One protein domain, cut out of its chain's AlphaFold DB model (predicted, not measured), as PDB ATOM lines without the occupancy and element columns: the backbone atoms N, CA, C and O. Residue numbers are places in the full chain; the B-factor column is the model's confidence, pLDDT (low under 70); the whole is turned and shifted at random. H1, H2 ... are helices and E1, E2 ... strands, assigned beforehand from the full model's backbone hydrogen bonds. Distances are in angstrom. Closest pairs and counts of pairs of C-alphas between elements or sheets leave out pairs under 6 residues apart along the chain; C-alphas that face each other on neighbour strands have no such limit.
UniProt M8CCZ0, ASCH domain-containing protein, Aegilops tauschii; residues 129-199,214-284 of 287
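This is residues 129 to 199 and 214 to 284 of the 287 residues of the protein "ASCH domain-containing protein" of Aegilops tauschii (UniProt M8CCZ0). A twisted sheet of four strands has helices packed over one face: H2 and H4 cross its strands, and H3 runs along edge strand E4, the two layers being H2, H3 and H4 on the sheet E1 E2 E3 E4. H1 sits out at one end beyond E1, and residues 278 to 284 stick out as a free tail. The printed part has 142 residues with four named helices followed by four named strands, the sheet order E1 - E2 - E3 - E4 being antiparallel throughout. The class is mixed, with 66 residues, under half, in named elements. The whole is compact, with a radius of gyration of the C-alphas of 15.8 A, yet elongated, spanning 52 by 34 by 29 A.

H1, residues 129 to 136, begins with C-alpha 129 at (121.287, 179.231, 143.386). H2 is residues 154 to 161, and H3 is residues 176 to 184, 13.1 A long. H4, residues 218 to 234, is 24.1 A long and begins with C-alpha 218 at (150.510, 155.718, 120.791). E1 is residues 237 to 243, 16.2 A, and E2 is residues 247 to 253, 18.4 A. E3 is residues 259 to 263, 14.0 A, and E4 is residues 269 to 273, 11.9 A, ending with C-alpha 273 at (149.545, 172.649, 135.753).

The strands form a meander, each the antiparallel neighbour of the one before, in three hairpins. N 239 and O 251 of E1 and E2 are 2.9 A apart, N 250 and O 262 of E2 and E3 3.0 A, and N 261 and O 271 of E3 and E4 2.9 A, within hydrogen-bond range. H4 runs across the strands at a height over the sheet of 10.8 A, at 84 degrees to E3 on the local plane. H2, on the same face, has a height over the sheet of 9.6 A. H2 and H4 are close but not clearly touching, the closest C-alphas being those of Ile 158 and Ile 228, 7.4 A. H3 lies over E4, with the C-alphas of Ala 180 and Gly 271 closest at 5.9 A. H4 touches H3 with residues 220 to 225 alone, about perpendicular at 86 degrees; the C-alphas of Ala 178 and Ser 224 are closest, 5.0 A. H1 only grazes the sheet with residues 134 to 135 and is apart from H3 and H4. Every O i to N i+4 pair is within hydrogen-bond range in H1, H2 and H4, and 3 of 5 in H3.

The C-alphas of Gly 129 and Ser 214 are farthest apart, 53.0 A. Residues 200 to 213 are not printed; C-alphas 199 and 214 are 10.4 A apart across the cut. The links H1 to H2 and H2 to H3 are long. The mean pLDDT of the printed part is 85.0, and residues 188 to 189, 195 to 199, 214 to 217 and 278 to 284 are under 70.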
ATOM      1  N   GLY A 129     120.656 178.331 144.350       92.44
ATOM      2  CA  GLY A 129     121.287 179.231 143.386       92.44
ATOM      3  C   GLY A 129     122.581 178.649 142.795       92.44
ATOM      4  O   GLY A 129     122.951 177.501 143.042       92.44
ATOM      5  N   TYR A 130     123.303 179.446 142.004       90.62
ATOM      6  CA  TYR A 130     124.539 178.982 141.362       90.62
ATOM      7  C   TYR A 130     125.659 178.652 142.357       90.62
ATOM      8  O   TYR A 130     126.351 177.656 142.165       90.62
ATOM      9  N   ASP A 131     125.809 179.420 143.444       89.06
ATOM     10  CA  ASP A 131     126.829 179.142 144.469       89.06
ATOM     11  C   ASP A 131     126.565 177.808 145.180       89.06
ATOM     12  O   ASP A 131     127.453 176.956 145.259       89.06
ATOM     13  N   GLY A 132     125.334 177.584 145.651       92.25
ATOM     14  CA  GLY A 132     124.961 176.332 146.308       92.25
ATOM     15  C   GLY A 132     125.087 175.131 145.373       92.25
ATOM     16  O   GLY A 132     125.622 174.094 145.772       92.25
ATOM     17  N   LEU A 133     124.666 175.279 144.112       92.56
ATOM     18  CA  LEU A 133     124.815 174.237 143.094       92.56
ATOM     19  C   LEU A 133     126.278 173.940 142.780       92.56
ATOM     20  O   LEU A 133     126.664 172.774 142.732       92.56
ATOM     21  N   GLY A 134     127.104 174.973 142.615       91.44
ATOM     22  CA  GLY A 134     128.536 174.821 142.390       91.44
ATOM     23  C   GLY A 134     129.198 174.037 143.519       91.44
ATOM     24  O   GLY A 134     129.886 173.051 143.259       91.44
ATOM     25  N   ARG A 135     128.919 174.399 144.775       90.19
ATOM     26  CA  ARG A 135     129.442 173.693 145.957       90.19
ATOM     27  C   ARG A 135     128.986 172.237 146.025       90.19
ATOM     28  O   ARG A 135     129.804 171.371 146.327       90.19
ATOM     29  N   LEU A 136     127.717 171.949 145.716       92.75
ATOM     30  CA  LEU A 136     127.194 170.576 145.666       92.75
ATOM     31  C   LEU A 136     127.908 169.732 144.599       92.75
ATOM     32  O   LEU A 136     128.144 168.543 144.798       92.75
ATOM     33  N   LEU A 137     128.288 170.359 143.484       91.44
ATOM     34  CA  LEU A 137     129.063 169.744 142.405       91.44
ATOM     35  C   LEU A 137     130.579 169.703 142.686       91.44
ATOM     36  O   LEU A 137     131.345 169.283 141.819       91.44
ATOM     37  N   GLY A 138     131.019 170.114 143.880       90.94
ATOM     38  CA  GLY A 138     132.421 170.087 144.296       90.94
ATOM     39  C   GLY A 138     133.264 171.260 143.791       90.94
ATOM     40  O   GLY A 138     134.491 171.182 143.845       90.94
ATOM     41  N   LEU A 139     132.642 172.340 143.300       93.69
ATOM     42  CA  LEU A 139     133.364 173.565 142.968       93.69
ATOM     43  C   LEU A 139     133.803 174.292 144.241       93.69
ATOM     44  O   LEU A 139     133.011 174.568 145.145       93.69
ATOM     45  N   ALA A 140     135.074 174.669 144.266       93.31
ATOM     46  CA  ALA A 140     135.578 175.673 145.175       93.31
ATOM     47  C   ALA A 140     135.001 177.046 144.807       93.31
ATOM     48  O   ALA A 140     134.819 177.370 143.635       93.31
ATOM     49  N   ASN A 141     134.780 177.877 145.820       91.12
ATOM     50  CA  ASN A 141     134.451 179.283 145.643       91.12
ATOM     51  C   ASN A 141     135.595 180.119 146.225       91.12
ATOM     52  O   ASN A 141     135.822 180.127 147.437       91.12
ATOM     53  N   THR A 142     136.358 180.768 145.348       90.88
ATOM     54  CA  THR A 142     137.518 181.591 145.704       90.88
ATOM     55  C   THR A 142     137.422 182.963 145.046       90.88
ATOM     56  O   THR A 142     136.615 183.197 144.149       90.88
ATOM     57  N   SER A 143     138.305 183.885 145.437       88.81
ATOM     58  CA  SER A 143     138.438 185.163 144.727       88.81
ATOM     59  C   SER A 143     138.697 184.923 143.234       88.81
ATOM     60  O   SER A 143     139.618 184.193 142.871       88.81
ATOM     61  N   GLY A 144     137.864 185.519 142.379       89.50
ATOM     62  CA  GLY A 144     137.918 185.343 140.926       89.50
ATOM     63  C   GLY A 144     137.089 184.181 140.368       89.50
ATOM     64  O   GLY A 144     137.090 184.015 139.148       89.50
ATOM     65  N   THR A 145     136.386 183.402 141.205       93.12
ATOM     66  CA  THR A 145     135.385 182.422 140.744       93.12
ATOM     67  C   THR A 145     134.296 183.120 139.927       93.12
ATOM     68  O   THR A 145     133.847 184.214 140.268       93.12
ATOM     69  N   VAL A 146     133.884 182.483 138.832       93.50
ATOM     70  CA  VAL A 146     132.771 182.929 137.991       93.50
ATOM     71  C   VAL A 146     131.457 182.582 138.708       93.50
ATOM     72  O   VAL A 146     131.219 181.396 138.936       93.50
ATOM     73  N   PRO A 147     130.610 183.565 139.078       89.88
ATOM     74  CA  PRO A 147     129.463 183.335 139.969       89.88
ATOM     75  C   PRO A 147     128.420 182.325 139.475       89.88
ATOM     76  O   PRO A 147     127.782 181.662 140.285       89.88
ATOM     77  N   ASP A 148     128.240 182.214 138.163       90.25
ATOM     78  CA  ASP A 148     127.276 181.345 137.481       90.25
ATOM     79  C   ASP A 148     127.945 180.165 136.751       90.25
ATOM     80  O   ASP A 148     127.306 179.436 135.991       90.25
ATOM     81  N   GLY A 149     129.244 179.952 136.989       90.19
ATOM     82  CA  GLY A 149     130.006 178.874 136.374       90.19
ATOM     83  C   GLY A 149     129.607 177.503 136.922       90.19
ATOM     84  O   GLY A 149     129.745 177.239 138.112       90.19
ATOM     85  N   LEU A 150     129.190 176.595 136.036       91.38
ATOM     86  CA  LEU A 150     128.961 175.179 136.345       91.38
ATOM     87  C   LEU A 150     130.017 174.303 135.659       91.38
ATOM     88  O   LEU A 150     130.398 174.603 134.523       91.38
ATOM     89  N   PRO A 151     130.494 173.221 136.305       92.50
ATOM     90  CA  PRO A 151     131.553 172.390 135.747       92.50
ATOM     91  C   PRO A 151     131.115 171.775 134.406       92.50
ATOM     92  O   PRO A 151     130.008 171.233 134.317       92.50
ATOM     93  N   PRO A 152     131.970 171.789 133.367       94.75
ATOM     94  CA  PRO A 152     131.677 171.099 132.121       94.75
ATOM     95  C   PRO A 152     131.494 169.590 132.342       94.75
ATOM     96  O   PRO A 152     132.128 169.008 133.229       94.75
ATOM     97  N   PRO A 153     130.701 168.907 131.498       94.81
ATOM     98  CA  PRO A 153     130.596 167.455 131.546       94.81
ATOM     99  C   PRO A 153     131.969 166.790 131.384       94.81
ATOM    100  O   PRO A 153     132.732 167.151 130.486       94.81
ATOM    101  N   LYS A 154     132.267 165.754 132.182       94.06
ATOM    102  CA  LYS A 154     133.538 165.005 132.079       94.06
ATOM    103  C   LYS A 154     133.800 164.487 130.661       94.06
ATOM    104  O   LYS A 154     134.932 164.528 130.194       94.06
ATOM    105  N   SER A 155     132.755 164.061 129.950       96.12
ATOM    106  CA  SER A 155     132.847 163.633 128.549       96.12
ATOM    107  C   SER A 155     133.374 164.735 127.624       96.12
ATOM    108  O   SER A 155     134.169 164.449 126.729       96.12
ATOM    109  N   MET A 156     132.991 165.992 127.864       96.94
ATOM    110  CA  MET A 156     133.483 167.148 127.112       96.94
ATOM    111  C   MET A 156     134.965 167.415 127.399       96.94
ATOM    112  O   MET A 156     135.746 167.634 126.472       96.94
ATOM    113  N   LEU A 157     135.364 167.337 128.673       96.62
ATOM    114  CA  LEU A 157     136.759 167.505 129.098       96.62
ATOM    115  C   LEU A 157     137.670 166.443 128.464       96.62
ATOM    116  O   LEU A 157     138.712 166.781 127.906       96.62
ATOM    117  N   ILE A 158     137.246 165.176 128.481       95.44
ATOM    118  CA  ILE A 158     137.973 164.062 127.853       95.44
ATOM    119  C   ILE A 158     138.050 164.264 126.338       95.44
ATOM    120  O   ILE A 158     139.132 164.193 125.755       95.44
ATOM    121  N   SER A 159     136.918 164.561 125.691       95.62
ATOM    122  CA  SER A 159     136.861 164.744 124.237       95.62
ATOM    123  C   SER A 159     137.799 165.853 123.762       95.62
ATOM    124  O   SER A 159     138.534 165.660 122.794       95.62
ATOM    125  N   SER A 160     137.828 166.998 124.449       95.62
ATOM    126  CA  SER A 160     138.690 168.118 124.065       95.62
ATOM    127  C   SER A 160     140.181 167.828 124.248       95.62
ATOM    128  O   SER A 160     140.970 168.261 123.411       95.62
ATOM    129  N   CYS A 161     140.569 167.056 125.266       92.25
ATOM    130  CA  CYS A 161     141.949 166.594 125.459       92.25
ATOM    131  C   CYS A 161     142.421 165.635 124.364       92.25
ATOM    132  O   CYS A 161     143.599 165.651 124.006       92.25
ATOM    133  N   MET A 162     141.510 164.807 123.848       89.00
ATOM    134  CA  MET A 162     141.804 163.767 122.858       89.00
ATOM    135  C   MET A 162     141.725 164.260 121.408       89.00
ATOM    136  O   MET A 162     141.944 163.482 120.480       89.00
ATOM    137  N   LYS A 163     141.456 165.553 121.185       91.00
ATOM    138  CA  LYS A 163     141.538 166.157 119.850       91.00
ATOM    139  C   LYS A 163     142.964 166.063 119.317       91.00
ATOM    140  O   LYS A 163     143.930 166.323 120.036       91.00
ATOM    141  N   LEU A 164     143.080 165.713 118.036       87.06
ATOM    142  CA  LEU A 164     144.362 165.671 117.347       87.06
ATOM    143  C   LEU A 164     144.960 167.078 117.290       87.06
ATOM    144  O   LEU A 164     144.303 168.024 116.847       87.06
ATOM    145  N   HIS A 165     146.215 167.213 117.707       81.56
ATOM    146  CA  HIS A 165     146.929 168.473 117.597       81.56
ATOM    147  C   HIS A 165     147.091 168.829 116.115       81.56
ATOM    148  O   HIS A 165     147.524 167.990 115.335       81.56
ATOM    149  N   LYS A 166     146.759 170.060 115.706       82.25
ATOM    150  CA  LYS A 166     146.875 170.525 114.303       82.25
ATOM    151  C   LYS A 166     146.371 169.480 113.284       82.25
ATOM    152  O   LYS A 166     147.158 168.985 112.477       82.25
ATOM    153  N   PRO A 167     145.063 169.171 113.273       77.56
ATOM    154  CA  PRO A 167     144.513 168.057 112.495       77.56
ATOM    155  C   PRO A 167     144.674 168.221 110.975       77.56
ATOM    156  O   PRO A 167     144.541 167.260 110.226       77.56
ATOM    157  N   THR A 168     144.980 169.432 110.507       81.88
ATOM    158  CA  THR A 168     145.268 169.734 109.100       81.88
ATOM    159  C   THR A 168     146.669 169.297 108.654       81.88
ATOM    160  O   THR A 168     146.961 169.310 107.459       81.88
ATOM    161  N   VAL A 169     147.547 168.905 109.583       79.06
ATOM    162  CA  VAL A 169     148.911 168.442 109.302       79.06
ATOM    163  C   VAL A 169     148.933 166.915 109.305       79.06
ATOM    164  O   VAL A 169     148.821 166.298 110.359       79.06
ATOM    165  N   LYS A 170     149.130 166.301 108.130       71.12
ATOM    166  CA  LYS A 170     149.069 164.836 107.936       71.12
ATOM    167  C   LYS A 170     150.013 164.024 108.833       71.12
ATOM    168  O   LYS A 170     149.706 162.881 109.137       71.12
ATOM    169  N   SER A 171     151.147 164.592 109.244       72.88
ATOM    170  CA  SER A 171     152.130 163.924 110.108       72.88
ATOM    171  C   SER A 171     151.858 164.093 111.605       72.88
ATOM    172  O   SER A 171     152.589 163.534 112.424       72.88
ATOM    173  N   CYS A 172     150.842 164.870 111.993       72.81
ATOM    174  CA  CYS A 172     150.516 165.024 113.401       72.81
ATOM    175  C   CYS A 172     149.665 163.848 113.879       72.81
ATOM    176  O   CYS A 172     148.598 163.579 113.341       72.81
ATOM    177  N   SER A 173     150.155 163.164 114.905       82.44
ATOM    178  CA  SER A 173     149.568 161.955 115.499       82.44
ATOM    179  C   SER A 173     149.234 162.115 116.987       82.44
ATOM    180  O   SER A 173     148.576 161.262 117.585       82.44
ATOM    181  N   LEU A 174     149.736 163.187 117.604       85.44
ATOM    182  CA  LEU A 174     149.608 163.442 119.031       85.44
ATOM    183  C   LEU A 174     148.340 164.230 119.317       85.44
ATOM    184  O   LEU A 174     148.005 165.169 118.594       85.44
ATOM    185  N   THR A 175     147.674 163.890 120.412       90.44
ATOM    186  CA  THR A 175     146.584 164.711 120.938       90.44
ATOM    187  C   THR A 175     147.125 166.009 121.544       90.44
ATOM    188  O   THR A 175     148.314 166.117 121.876       90.44
ATOM    189  N   ASP A 176     146.260 167.011 121.717       89.81
ATOM    190  CA  ASP A 176     146.629 168.245 122.422       89.81
ATOM    191  C   ASP A 176     147.128 167.948 123.849       89.81
ATOM    192  O   ASP A 176     148.124 168.533 124.288       89.81
ATOM    193  N   ALA A 177     146.511 166.981 124.540       90.94
ATOM    194  CA  ALA A 177     146.970 166.518 125.847       90.94
ATOM    195  C   ALA A 177     148.356 165.864 125.779       90.94
ATOM    196  O   ALA A 177     149.251 166.263 126.522       90.94
ATOM    197  N   ALA A 178     148.597 164.932 124.857       89.69
ATOM    198  CA  ALA A 178     149.901 164.278 124.731       89.69
ATOM    199  C   ALA A 178     151.021 165.268 124.406       89.69
ATOM    200  O   ALA A 178     152.123 165.200 124.961       89.69
ATOM    201  N   ARG A 179     150.732 166.244 123.536       88.38
ATOM    202  CA  ARG A 179     151.688 167.298 123.200       88.38
ATOM    203  C   ARG A 179     151.975 168.210 124.388       88.38
ATOM    204  O   ARG A 179     153.125 168.625 124.549       88.38
ATOM    205  N   ALA A 180     150.961 168.541 125.186       89.31
ATOM    206  CA  ALA A 180     151.151 169.305 126.410       89.31
ATOM    207  C   ALA A 180     151.989 168.508 127.417       89.31
ATOM    208  O   ALA A 180     153.017 169.014 127.854       89.31
ATOM    209  N   LEU A 181     151.625 167.252 127.701       86.69
ATOM    210  CA  LEU A 181     152.289 166.401 128.693       86.69
ATOM    211  C   LEU A 181     153.789 166.241 128.418       86.69
ATOM    212  O   LEU A 181     154.597 166.306 129.341       86.69
ATOM    213  N   ALA A 182     154.182 166.133 127.146       84.62
ATOM    214  CA  ALA A 182     155.587 166.052 126.750       84.62
ATOM    215  C   ALA A 182     156.448 167.239 127.235       84.62
ATOM    216  O   ALA A 182     157.663 167.104 127.341       84.62
ATOM    217  N   LYS A 183     155.846 168.396 127.543       82.25
ATOM    218  CA  LYS A 183     156.548 169.548 128.138       82.25
ATOM    219  C   LYS A 183     156.727 169.424 129.656       82.25
ATOM    220  O   LYS A 183     157.623 170.061 130.198       82.25
ATOM    221  N   HIS A 184     155.888 168.633 130.321       77.75
ATOM    222  CA  HIS A 184     155.816 168.504 131.778       77.75
ATOM    223  C   HIS A 184     156.605 167.311 132.327       77.75
ATOM    224  O   HIS A 184     157.133 167.378 133.431       77.75
ATOM    225  N   VAL A 185     156.777 166.249 131.537       74.06
ATOM    226  CA  VAL A 185     157.466 165.005 131.944       74.06
ATOM    227  C   VAL A 185     158.884 165.228 132.485       74.06
ATOM    228  O   VAL A 185     159.320 164.515 133.378       74.06
ATOM    229  N   HIS A 186     159.598 166.250 132.008       72.56
ATOM    230  CA  HIS A 186     160.944 166.581 132.499       72.56
ATOM    231  C   HIS A 186     160.958 167.542 133.701       72.56
ATOM    232  O   HIS A 186     162.029 167.878 134.203       72.56
ATOM    233  N   ARG A 187     159.792 168.037 134.131       71.06
ATOM    234  CA  ARG A 187     159.651 169.074 135.168       71.06
ATOM    235  C   ARG A 187     159.310 168.504 136.543       71.06
ATOM    236  O   ARG A 187     159.616 169.136 137.549       71.06
ATOM    237  N   SER A 188     158.740 167.302 136.588       67.44
ATOM    238  CA  SER A 188     158.467 166.560 137.819       67.44
ATOM    239  C   SER A 188     159.664 165.668 138.164       67.44
ATOM    240  O   SER A 188     160.058 164.806 137.382       67.44
ATOM    241  N   ARG A 189     160.277 165.896 139.334       62.22
ATOM    242  CA  ARG A 189     161.432 165.107 139.818       62.22
ATOM    243  C   ARG A 189     161.032 163.727 140.342       62.22
ATOM    244  O   ARG A 189     161.861 162.828 140.390       62.22
ATOM    245  N   ASP A 190     159.778 163.589 140.738       72.69
ATOM    246  CA  ASP A 190     159.135 162.392 141.272       72.69
ATOM    247  C   ASP A 190     158.459 161.532 140.188       72.69
ATOM    248  O   ASP A 190     157.945 160.458 140.487       72.69
ATOM    249  N   GLY A 191     158.481 161.971 138.922       77.44
ATOM    250  CA  GLY A 191     157.921 161.220 137.795       77.44
ATOM    251  C   GLY A 191     156.389 161.195 137.753       77.44
ATOM    252  O   GLY A 191     155.819 160.334 137.085       77.44
ATOM    253  N   TRP A 192     155.717 162.135 138.426       83.69
ATOM    254  CA  TRP A 192     154.255 162.213 138.552       83.69
ATOM    255  C   TRP A 192     153.540 162.223 137.194       83.69
ATOM    256  O   TRP A 192     152.530 161.547 137.009       83.69
ATOM    257  N   TRP A 193     154.101 162.940 136.215       83.19
ATOM    258  CA  TRP A 193     153.580 163.036 134.842       83.19
ATOM    259  C   TRP A 193     153.827 161.779 133.983       83.19
ATOM    260  O   TRP A 193     153.456 161.755 132.808       83.19
ATOM    261  N   GLY A 194     154.455 160.746 134.550       77.31
ATOM    262  CA  GLY A 194     154.892 159.540 133.854       77.31
ATOM    263  C   GLY A 194     156.246 159.698 133.156       77.31
ATOM    264  O   GLY A 194     156.795 160.792 133.032       77.31
ATOM    265  N   CYS A 195     156.790 158.580 132.673       67.12
ATOM    266  CA  CYS A 195     158.066 158.535 131.958       67.12
ATOM    267  C   CYS A 195     157.843 158.344 130.455       67.12
ATOM    268  O   CYS A 195     157.408 157.281 130.015       67.12
ATOM    269  N   LEU A 196     158.220 159.335 129.644       62.53
ATOM    270  CA  LEU A 196     158.238 159.204 128.185       62.53
ATOM    271  C   LEU A 196     159.575 158.611 127.714       62.53
ATOM    272  O   LEU A 196     160.394 159.310 127.123       62.53
ATOM    273  N   HIS A 197     159.818 157.325 127.974       48.81
ATOM    274  CA  HIS A 197     160.921 156.617 127.316       48.81
ATOM    275  C   HIS A 197     160.472 156.179 125.919       48.81
ATOM    276  O   HIS A 197     159.560 155.368 125.773       48.81
ATOM    277  N   GLY A 198     161.099 156.744 124.885       45.19
ATOM    278  CA  GLY A 198     160.817 156.368 123.505       45.19
ATOM    279  C   GLY A 198     161.520 157.251 122.483       45.19
ATOM    280  O   GLY A 198     160.962 158.240 122.009       45.19
ATOM    281  N   SER A 199     162.723 156.851 122.071       41.66
ATOM    282  CA  SER A 199     163.269 157.205 120.760       41.66
ATOM    283  C   SER A 199     162.622 156.309 119.695       41.66
ATOM    284  O   SER A 199     163.260 155.391 119.200       41.66
ATOM    285  N   SER A 214     157.598 156.725 110.545       44.53
ATOM    286  CA  SER A 214     157.774 157.248 111.893       44.53
ATOM    287  C   SER A 214     156.988 158.541 112.065       44.53
ATOM    288  O   SER A 214     157.320 159.534 111.428       44.53
ATOM    289  N   HIS A 215     155.995 158.538 112.954       45.91
ATOM    290  CA  HIS A 215     155.620 159.672 113.818       45.91
ATOM    291  C   HIS A 215     154.388 159.376 114.691       45.91
ATOM    292  O   HIS A 215     153.984 160.245 115.453       45.91
ATOM    293  N   TYR A 216     153.785 158.184 114.642       49.41
ATOM    294  CA  TYR A 216     152.724 157.776 115.570       49.41
ATOM    295  C   TYR A 216     153.335 157.251 116.882       49.41
ATOM    296  O   TYR A 216     153.990 156.215 116.882       49.41
ATOM    297  N   ASP A 217     153.155 157.971 117.997       64.06
ATOM    298  CA  ASP A 217     153.597 157.529 119.331       64.06
ATOM    299  C   ASP A 217     152.364 157.247 120.214       64.06
ATOM    300  O   ASP A 217     151.937 158.110 120.991       64.06
ATOM    301  N   PRO A 218     151.734 156.063 120.070       70.44
ATOM    302  CA  PRO A 218     150.510 155.718 120.791       70.44
ATOM    303  C   PRO A 218     150.718 155.707 122.305       70.44
ATOM    304  O   PRO A 218     149.787 156.015 123.044       70.44
ATOM    305  N   LYS A 219     151.947 155.430 122.765       80.50
ATOM    306  CA  LYS A 219     152.298 155.433 124.187       80.50
ATOM    307  C   LYS A 219     152.139 156.831 124.787       80.50
ATOM    308  O   LYS A 219     151.570 156.960 125.865       80.50
ATOM    309  N   LYS A 220     152.557 157.894 124.087       82.62
ATOM    310  CA  LYS A 220     152.361 159.285 124.556       82.62
ATOM    311  C   LYS A 220     150.888 159.654 124.701       82.62
ATOM    312  O   LYS A 220     150.509 160.267 125.699       82.62
ATOM    313  N   ASN A 221     150.064 159.271 123.726       87.69
ATOM    314  CA  ASN A 221     148.620 159.501 123.786       87.69
ATOM    315  C   ASN A 221     147.991 158.720 124.946       87.69
ATOM    316  O   ASN A 221     147.234 159.303 125.722       87.69
ATOM    317  N   GLN A 222     148.370 157.452 125.118       88.25
ATOM    318  CA  GLN A 222     147.904 156.611 126.215       88.25
ATOM    319  C   GLN A 222     148.268 157.195 127.589       88.25
ATOM    320  O   GLN A 222     147.370 157.433 128.389       88.25
ATOM    321  N   ILE A 223     149.543 157.520 127.830       88.12
ATOM    322  CA  ILE A 223     149.997 158.100 129.106       88.12
ATOM    323  C   ILE A 223     149.251 159.412 129.389       88.12
ATOM    324  O   ILE A 223     148.792 159.645 130.503       88.12
ATOM    325  N   SER A 224     149.053 160.260 128.372       90.62
ATOM    326  CA  SER A 224     148.278 161.492 128.549       90.62
ATOM    327  C   SER A 224     146.815 161.244 128.907       90.62
ATOM    328  O   SER A 224     146.255 161.987 129.710       90.62
ATOM    329  N   SER A 225     146.210 160.187 128.365       91.75
ATOM    330  CA  SER A 225     144.852 159.780 128.718       91.75
ATOM    331  C   SER A 225     144.775 159.269 130.155       91.75
ATOM    332  O   SER A 225     143.842 159.629 130.867       91.75
ATOM    333  N   GLU A 226     145.755 158.480 130.597       92.12
ATOM    334  CA  GLU A 226     145.840 157.968 131.971       92.12
ATOM    335  C   GLU A 226     146.005 159.108 132.989       92.12
ATOM    336  O   GLU A 226     145.339 159.118 134.024       92.12
ATOM    337  N   VAL A 227     146.816 160.125 132.672       93.50
ATOM    338  CA  VAL A 227     146.962 161.333 133.503       93.50
ATOM    339  C   VAL A 227     145.648 162.117 133.592       93.50
ATOM    340  O   VAL A 227     145.263 162.543 134.679       93.50
ATOM    341  N   ILE A 228     144.939 162.308 132.473       95.56
ATOM    342  CA  ILE A 228     143.640 163.002 132.475       95.56
ATOM    343  C   ILE A 228     142.595 162.216 133.278       95.56
ATOM    344  O   ILE A 228     141.883 162.821 134.078       95.56
ATOM    345  N   ASP A 229     142.525 160.891 133.118       95.19
ATOM    346  CA  ASP A 229     141.625 160.039 133.906       95.19
ATOM    347  C   ASP A 229     141.915 160.161 135.407       95.19
ATOM    348  O   ASP A 229     141.004 160.410 136.201       95.19
ATOM    349  N   ARG A 230     143.199 160.104 135.787       94.50
ATOM    350  CA  ARG A 230     143.634 160.301 137.173       94.50
ATOM    351  C   ARG A 230     143.174 161.651 137.719       94.50
ATOM    352  O   ARG A 230     142.551 161.684 138.776       94.50
ATOM    353  N   LEU A 231     143.406 162.748 136.994       96.00
ATOM    354  CA  LEU A 231     142.976 164.090 137.409       96.00
ATOM    355  C   LEU A 231     141.451 164.184 137.589       96.00
ATOM    356  O   LEU A 231     140.987 164.767 138.564       96.00
ATOM    357  N   LEU A 232     140.661 163.596 136.685       95.19
ATOM    358  CA  LEU A 232     139.191 163.620 136.748       95.19
ATOM    359  C   LEU A 232     138.598 162.706 137.831       95.19
ATOM    360  O   LEU A 232     137.429 162.883 138.207       95.19
ATOM    361  N   ARG A 233     139.363 161.710 138.287       94.88
ATOM    362  CA  ARG A 233     138.985 160.773 139.350       94.88
ATOM    363  C   ARG A 233     139.409 161.262 140.733       94.88
ATOM    364  O   ARG A 233     138.628 161.140 141.670       94.88
ATOM    365  N   GLU A 234     140.622 161.792 140.851       95.25
ATOM    366  CA  GLU A 234     141.272 162.142 142.125       95.25
ATOM    367  C   GLU A 234     141.266 163.651 142.414       95.25
ATOM    368  O   GLU A 234     141.736 164.076 143.468       95.25
ATOM    369  N   GLY A 235     140.755 164.475 141.494       94.56
ATOM    370  CA  GLY A 235     140.697 165.922 141.668       94.56
ATOM    371  C   GLY A 235     139.936 166.317 142.932       94.56
ATOM    372  O   GLY A 235     138.740 166.065 143.053       94.56
ATOM    373  N   CYS A 236     140.639 166.955 143.866       93.94
ATOM    374  CA  CYS A 236     140.102 167.396 145.153       93.94
ATOM    375  C   CYS A 236     139.811 168.900 145.187       93.94
ATOM    376  O   CYS A 236     139.216 169.398 146.140       93.94
ATOM    377  N   TRP A 237     140.252 169.633 144.166       95.75
ATOM    378  CA  TRP A 237     139.945 171.041 143.985       95.75
ATOM    379  C   TRP A 237     139.538 171.283 142.537       95.75
ATOM    380  O   TRP A 237     140.283 170.952 141.614       95.75
ATOM    381  N   ILE A 238     138.347 171.843 142.339       95.88
ATOM    382  CA  ILE A 238     137.782 172.153 141.026       95.88
ATOM    383  C   ILE A 238     137.238 173.573 141.084       95.88
ATOM    384  O   ILE A 238     136.589 173.931 142.062       95.88
ATOM    385  N   ASN A 239     137.474 174.395 140.066       96.19
ATOM    386  CA  ASN A 239     136.905 175.738 140.021       96.19
ATOM    387  C   ASN A 239     136.715 176.225 138.581       96.19
ATOM    388  O   ASN A 239     137.433 175.809 137.668       96.19
ATOM    389  N   ILE A 240     135.779 177.156 138.397       96.00
ATOM    390  CA  ILE A 240     135.705 178.004 137.210       96.00
ATOM    391  C   ILE A 240     136.043 179.417 137.643       96.00
ATOM    392  O   ILE A 240     135.284 180.050 138.370       96.00
ATOM    393  N   HIS A 241     137.190 179.917 137.201       94.56
ATOM    394  CA  HIS A 241     137.695 181.205 137.657       94.56
ATOM    395  C   HIS A 241     138.356 181.995 136.533       94.56
ATOM    396  O   HIS A 241     138.710 181.465 135.477       94.56
ATOM    397  N   LEU A 242     138.514 183.293 136.756       93.44
ATOM    398  CA  LEU A 242     139.204 184.184 135.839       93.44
ATOM    399  C   LEU A 242     140.723 183.999 135.963       93.44
ATOM    400  O   LEU A 242     141.288 183.972 137.056       93.44
ATOM    401  N   THR A 243     141.395 183.896 134.819       87.00
ATOM    402  CA  THR A 243     142.860 183.958 134.683       87.00
ATOM    403  C   THR A 243     143.255 185.256 133.999       87.00
ATOM    404  O   THR A 243     142.458 185.810 133.252       87.00
ATOM    405  N   GLN A 244     144.472 185.760 134.205       79.56
ATOM    406  CA  GLN A 244     144.903 186.998 133.549       79.56
ATOM    407  C   GLN A 244     145.136 186.793 132.034       79.56
ATOM    408  O   GLN A 244     145.790 185.818 131.659       79.56
ATOM    409  N   PRO A 245     144.661 187.698 131.149       78.88
ATOM    410  CA  PRO A 245     143.833 188.881 131.413       78.88
ATOM    411  C   PRO A 245     142.323 188.551 131.336       78.88
ATOM    412  O   PRO A 245     141.743 188.509 130.255       78.88
ATOM    413  N   ASN A 246     141.694 188.310 132.488       79.94
ATOM    414  CA  ASN A 246     140.272 187.989 132.699       79.94
ATOM    415  C   ASN A 246     139.623 186.964 131.747       79.94
ATOM    416  O   ASN A 246     138.501 187.162 131.285       79.94
ATOM    417  N   ARG A 247     140.285 185.837 131.471       88.75
ATOM    418  CA  ARG A 247     139.678 184.721 130.728       88.75
ATOM    419  C   ARG A 247     139.147 183.654 131.686       88.75
ATOM    420  O   ARG A 247     139.945 183.148 132.480       88.75
ATOM    421  N   PRO A 248     137.856 183.288 131.612       94.38
ATOM    422  CA  PRO A 248     137.301 182.231 132.443       94.38
ATOM    423  C   PRO A 248     137.815 180.868 131.973       94.38
ATOM    424  O   PRO A 248     137.808 180.548 130.776       94.38
ATOM    425  N   VAL A 249     138.267 180.067 132.930       96.12
ATOM    426  CA  VAL A 249     138.818 178.732 132.700       96.12
ATOM    427  C   VAL A 249     138.221 177.756 133.694       96.12
ATOM    428  O   VAL A 249     137.911 178.139 134.818       96.12
ATOM    429  N   PHE A 250     138.092 176.502 133.279       97.19
ATOM    430  CA  PHE A 250     137.834 175.393 134.185       97.19
ATOM    431  C   PHE A 250     139.174 174.784 134.600       97.19
ATOM    432  O   PHE A 250     140.006 174.483 133.740       97.19
ATOM    433  N   GLU A 251     139.390 174.608 135.898       97.19
ATOM    434  CA  GLU A 251     140.622 174.064 136.463       97.19
ATOM    435  C   GLU A 251     140.313 172.952 137.462       97.19
ATOM    436  O   GLU A 251     139.410 173.081 138.288       97.19
ATOM    437  N   ILE A 252     141.086 171.869 137.388       97.25
ATOM    438  CA  ILE A 252     141.060 170.754 138.337       97.25
ATOM    439  C   ILE A 252     142.468 170.498 138.858       97.25
ATOM    440  O   ILE A 252     143.433 170.531 138.089       97.25
ATOM    441  N   ARG A 253     142.579 170.224 140.158       96.38
ATOM    442  CA  ARG A 253     143.823 169.849 140.829       96.38
ATOM    443  C   ARG A 253     143.617 168.678 141.778       96.38
ATOM    444  O   ARG A 253     142.579 168.571 142.433       96.38
ATOM    445  N   VAL A 254     144.631 167.826 141.852       95.06
ATOM    446  CA  VAL A 254     144.763 166.782 142.878       95.06
ATOM    447  C   VAL A 254     145.432 167.345 144.133       95.06
ATOM    448  O   VAL A 254     145.902 168.485 144.139       95.06
ATOM    449  N   HIS A 255     145.487 166.539 145.193       92.50
ATOM    450  CA  HIS A 255     146.003 166.947 146.499       92.50
ATOM    451  C   HIS A 255     147.458 167.431 146.445       92.50
ATOM    452  O   HIS A 255     147.809 168.416 147.088       92.50
ATOM    453  N   GLU A 256     148.284 166.790 145.617       89.88
ATOM    454  CA  GLU A 256     149.692 167.140 145.403       89.88
ATOM    455  C   GLU A 256     149.872 168.458 144.623       89.88
ATOM    456  O   GLU A 256     150.990 168.931 144.445       89.88
ATOM    457  N   GLY A 257     148.783 169.070 144.146       90.81
ATOM    458  CA  GLY A 257     148.776 170.360 143.463       90.81
ATOM    459  C   GLY A 257     148.904 170.281 141.942       90.81
ATOM    460  O   GLY A 257     148.649 171.288 141.281       90.81
ATOM    461  N   TYR A 258     149.235 169.119 141.372       93.19
ATOM    462  CA  TYR A 258     149.189 168.896 139.923       93.19
ATOM    463  C   TYR A 258     147.767 169.063 139.391       93.19
ATOM    464  O   TYR A 258     146.788 168.755 140.075       93.19
ATOM    465  N   GLY A 259     147.635 169.547 138.159       96.06
ATOM    466  CA  GLY A 259     146.321 169.837 137.604       96.06
ATOM    467  C   GLY A 259     146.265 169.981 136.097       96.06
ATOM    468  O   GLY A 259     147.244 169.784 135.377       96.06
ATOM    469  N   ALA A 260     145.085 170.356 135.625       96.69
ATOM    470  CA  ALA A 260     144.820 170.641 134.226       96.69
ATOM    471  C   ALA A 260     143.787 171.756 134.080       96.69
ATOM    472  O   ALA A 260     142.968 171.994 134.971       96.69
ATOM    473  N   ARG A 261     143.836 172.429 132.931       96.81
ATOM    474  CA  ARG A 261     142.979 173.565 132.611       96.81
ATOM    475  C   ARG A 261     142.324 173.420 131.245       96.81
ATOM    476  O   ARG A 261     142.963 173.005 130.275       96.81
ATOM    477  N   TRP A 262     141.080 173.870 131.163       97.19
ATOM    478  CA  TRP A 262     140.284 173.990 129.946       97.19
ATOM    479  C   TRP A 262     139.692 175.396 129.835       97.19
ATOM    480  O   TRP A 262     139.684 176.166 130.799       97.19
ATOM    481  N   SER A 263     139.161 175.742 128.664       95.62
ATOM    482  CA  SER A 263     138.161 176.811 128.581       95.62
ATOM    483  C   SER A 263     137.003 176.521 129.545       95.62
ATOM    484  O   SER A 263     136.734 175.364 129.861       95.62
ATOM    485  N   HIS A 264     136.327 177.563 130.036       94.69
ATOM    486  CA  HIS A 264     135.227 177.421 131.004       94.69
ATOM    487  C   HIS A 264     134.091 176.488 130.549       94.69
ATOM    488  O   HIS A 264     133.430 175.900 131.391       94.69
ATOM    489  N   ASP A 265     133.890 176.327 129.238       94.56
ATOM    490  CA  ASP A 265     132.914 175.422 128.612       94.56
ATOM    491  C   ASP A 265     133.447 173.991 128.373       94.56
ATOM    492  O   ASP A 265     132.728 173.117 127.889       94.56
ATOM    493  N   GLY A 266     134.723 173.733 128.678       96.00
ATOM    494  CA  GLY A 266     135.389 172.450 128.464       96.00
ATOM    495  C   GLY A 266     135.712 172.116 127.001       96.00
ATOM    496  O   GLY A 266     136.279 171.055 126.740       96.00
ATOM    497  N   LEU A 267     135.395 172.990 126.035       95.44
ATOM    498  CA  LEU A 267     135.554 172.711 124.598       95.44
ATOM    499  C   LEU A 267     137.016 172.659 124.144       95.44
ATOM    500  O   LEU A 267     137.332 172.024 123.123       95.44
ATOM    501  N   LYS A 268     137.905 173.334 124.876       95.00
ATOM    502  CA  LYS A 268     139.323 173.460 124.553       95.00
ATOM    503  C   LYS A 268     140.189 173.125 125.757       95.00
ATOM    504  O   LYS A 268     140.141 173.815 126.771       95.00
ATOM    505  N   PHE A 269     141.059 172.135 125.591       96.19
ATOM    506  CA  PHE A 269     142.142 171.883 126.529       96.19
ATOM    507  C   PHE A 269     143.195 172.999 126.442       96.19
ATOM    508  O   PHE A 269     143.628 173.378 125.351       96.19
ATOM    509  N   ILE A 270     143.580 173.561 127.588       94.50
ATOM    510  CA  ILE A 270     144.565 174.648 127.682       94.50
ATOM    511  C   ILE A 270     145.945 174.091 128.038       94.50
ATOM    512  O   ILE A 270     146.932 174.493 127.420       94.50
ATOM    513  N   GLY A 271     146.029 173.173 129.003       94.00
ATOM    514  CA  GLY A 271     147.294 172.554 129.395       94.00
ATOM    515  C   GLY A 271     147.285 171.963 130.802       94.00
ATOM    516  O   GLY A 271     146.301 172.077 131.532       94.00
ATOM    517  N   PHE A 272     148.408 171.347 131.164       94.25
ATOM    518  CA  PHE A 272     148.668 170.838 132.508       94.25
ATOM    519  C   PHE A 272     149.266 171.918 133.410       94.25
ATOM    520  O   PHE A 272     149.796 172.928 132.941       94.25
ATOM    521  N   LEU A 273     149.161 171.702 134.716       92.12
ATOM    522  CA  LEU A 273     149.545 172.649 135.753       92.12
ATOM    523  C   LEU A 273     150.432 171.951 136.776       92.12
ATOM    524  O   LEU A 273     150.073 170.895 137.293       92.12
ATOM    525  N   GLU A 274     151.562 172.576 137.087       89.12
ATOM    526  CA  GLU A 274     152.426 172.150 138.187       89.12
ATOM    527  C   GLU A 274     151.831 172.568 139.547       89.12
ATOM    528  O   GLU A 274     150.990 173.485 139.596       89.12
ATOM    529  N   PRO A 275     152.281 171.942 140.650       87.38
ATOM    530  CA  PRO A 275     151.965 172.381 142.000       87.38
ATOM    531  C   PRO A 275     152.367 173.840 142.221       87.38
ATOM    532  O   PRO A 275     153.316 174.346 141.615       87.38
ATOM    533  N   TYR A 276     151.652 174.525 143.112       79.62
ATOM    534  CA  TYR A 276     152.029 175.878 143.504       79.62
ATOM    535  C   TYR A 276     153.393 175.856 144.202       79.62
ATOM    536  O   TYR A 276     153.577 175.159 145.197       79.62
ATOM    537  N   THR A 277     154.341 176.647 143.703       70.06
ATOM    538  CA  THR A 277     155.601 176.918 144.398       70.06
ATOM    539  C   THR A 277     155.522 178.275 145.104       70.06
ATOM    540  O   THR A 277     154.900 179.195 144.561       70.06
ATOM    541  N   PRO A 278     156.146 178.440 146.288       60.66
ATOM    542  CA  PRO A 278     156.154 179.710 147.024       60.66
ATOM    543  C   PRO A 278     156.610 180.912 146.177       60.66
ATOM    544  O   PRO A 278     156.045 181.996 146.293       60.66
ATOM    545  N   ASP A 279     157.551 180.694 145.253       58.81
ATOM    546  CA  ASP A 279     158.105 181.728 144.364       58.81
ATOM    547  C   ASP A 279     157.416 181.805 142.988       58.81
ATOM    548  O   ASP A 279     157.851 182.545 142.099       58.81
ATOM    549  N   GLY A 280     156.346 181.040 142.759       59.06
ATOM    550  CA  GLY A 280     155.680 180.971 141.455       59.06
ATOM    551  C   GLY A 280     155.105 182.316 141.001       59.06
ATOM    552  O   GLY A 280     155.137 182.629 139.810       59.06
ATOM    553  N   PHE A 281     154.692 183.162 141.951       50.00
ATOM    554  CA  PHE A 281     154.259 184.537 141.694       50.00
ATOM    555  C   PHE A 281     155.370 185.403 141.076       50.00
ATOM    556  O   PHE A 281     155.109 186.132 140.119       50.00
ATOM    557  N   LEU A 282     156.615 185.281 141.557       46.72
ATOM    558  CA  LEU A 282     157.764 186.069 141.080       46.72
ATOM    559  C   LEU A 282     158.155 185.716 139.640       46.72
ATOM    560  O   LEU A 282     158.614 186.571 138.887       46.72
ATOM    561  N   ASN A 283     157.904 184.473 139.231       51.41
ATOM    562  CA  ASN A 283     158.149 184.001 137.869       51.41
ATOM    563  C   ASN A 283     156.919 184.151 136.954       51.41
ATOM    564  O   ASN A 283     156.887 183.598 135.852       51.41
ATOM    565  N   GLY A 284     155.893 184.892 137.397       47.00
ATOM    566  CA  GLY A 284     154.660 185.139 136.646       47.00
ATOM    567  C   GLY A 284     153.843 183.877 136.380       47.00
ATOM    568  O   GLY A 284     153.130 183.820 135.379       47.00
TER     569      GLY A 284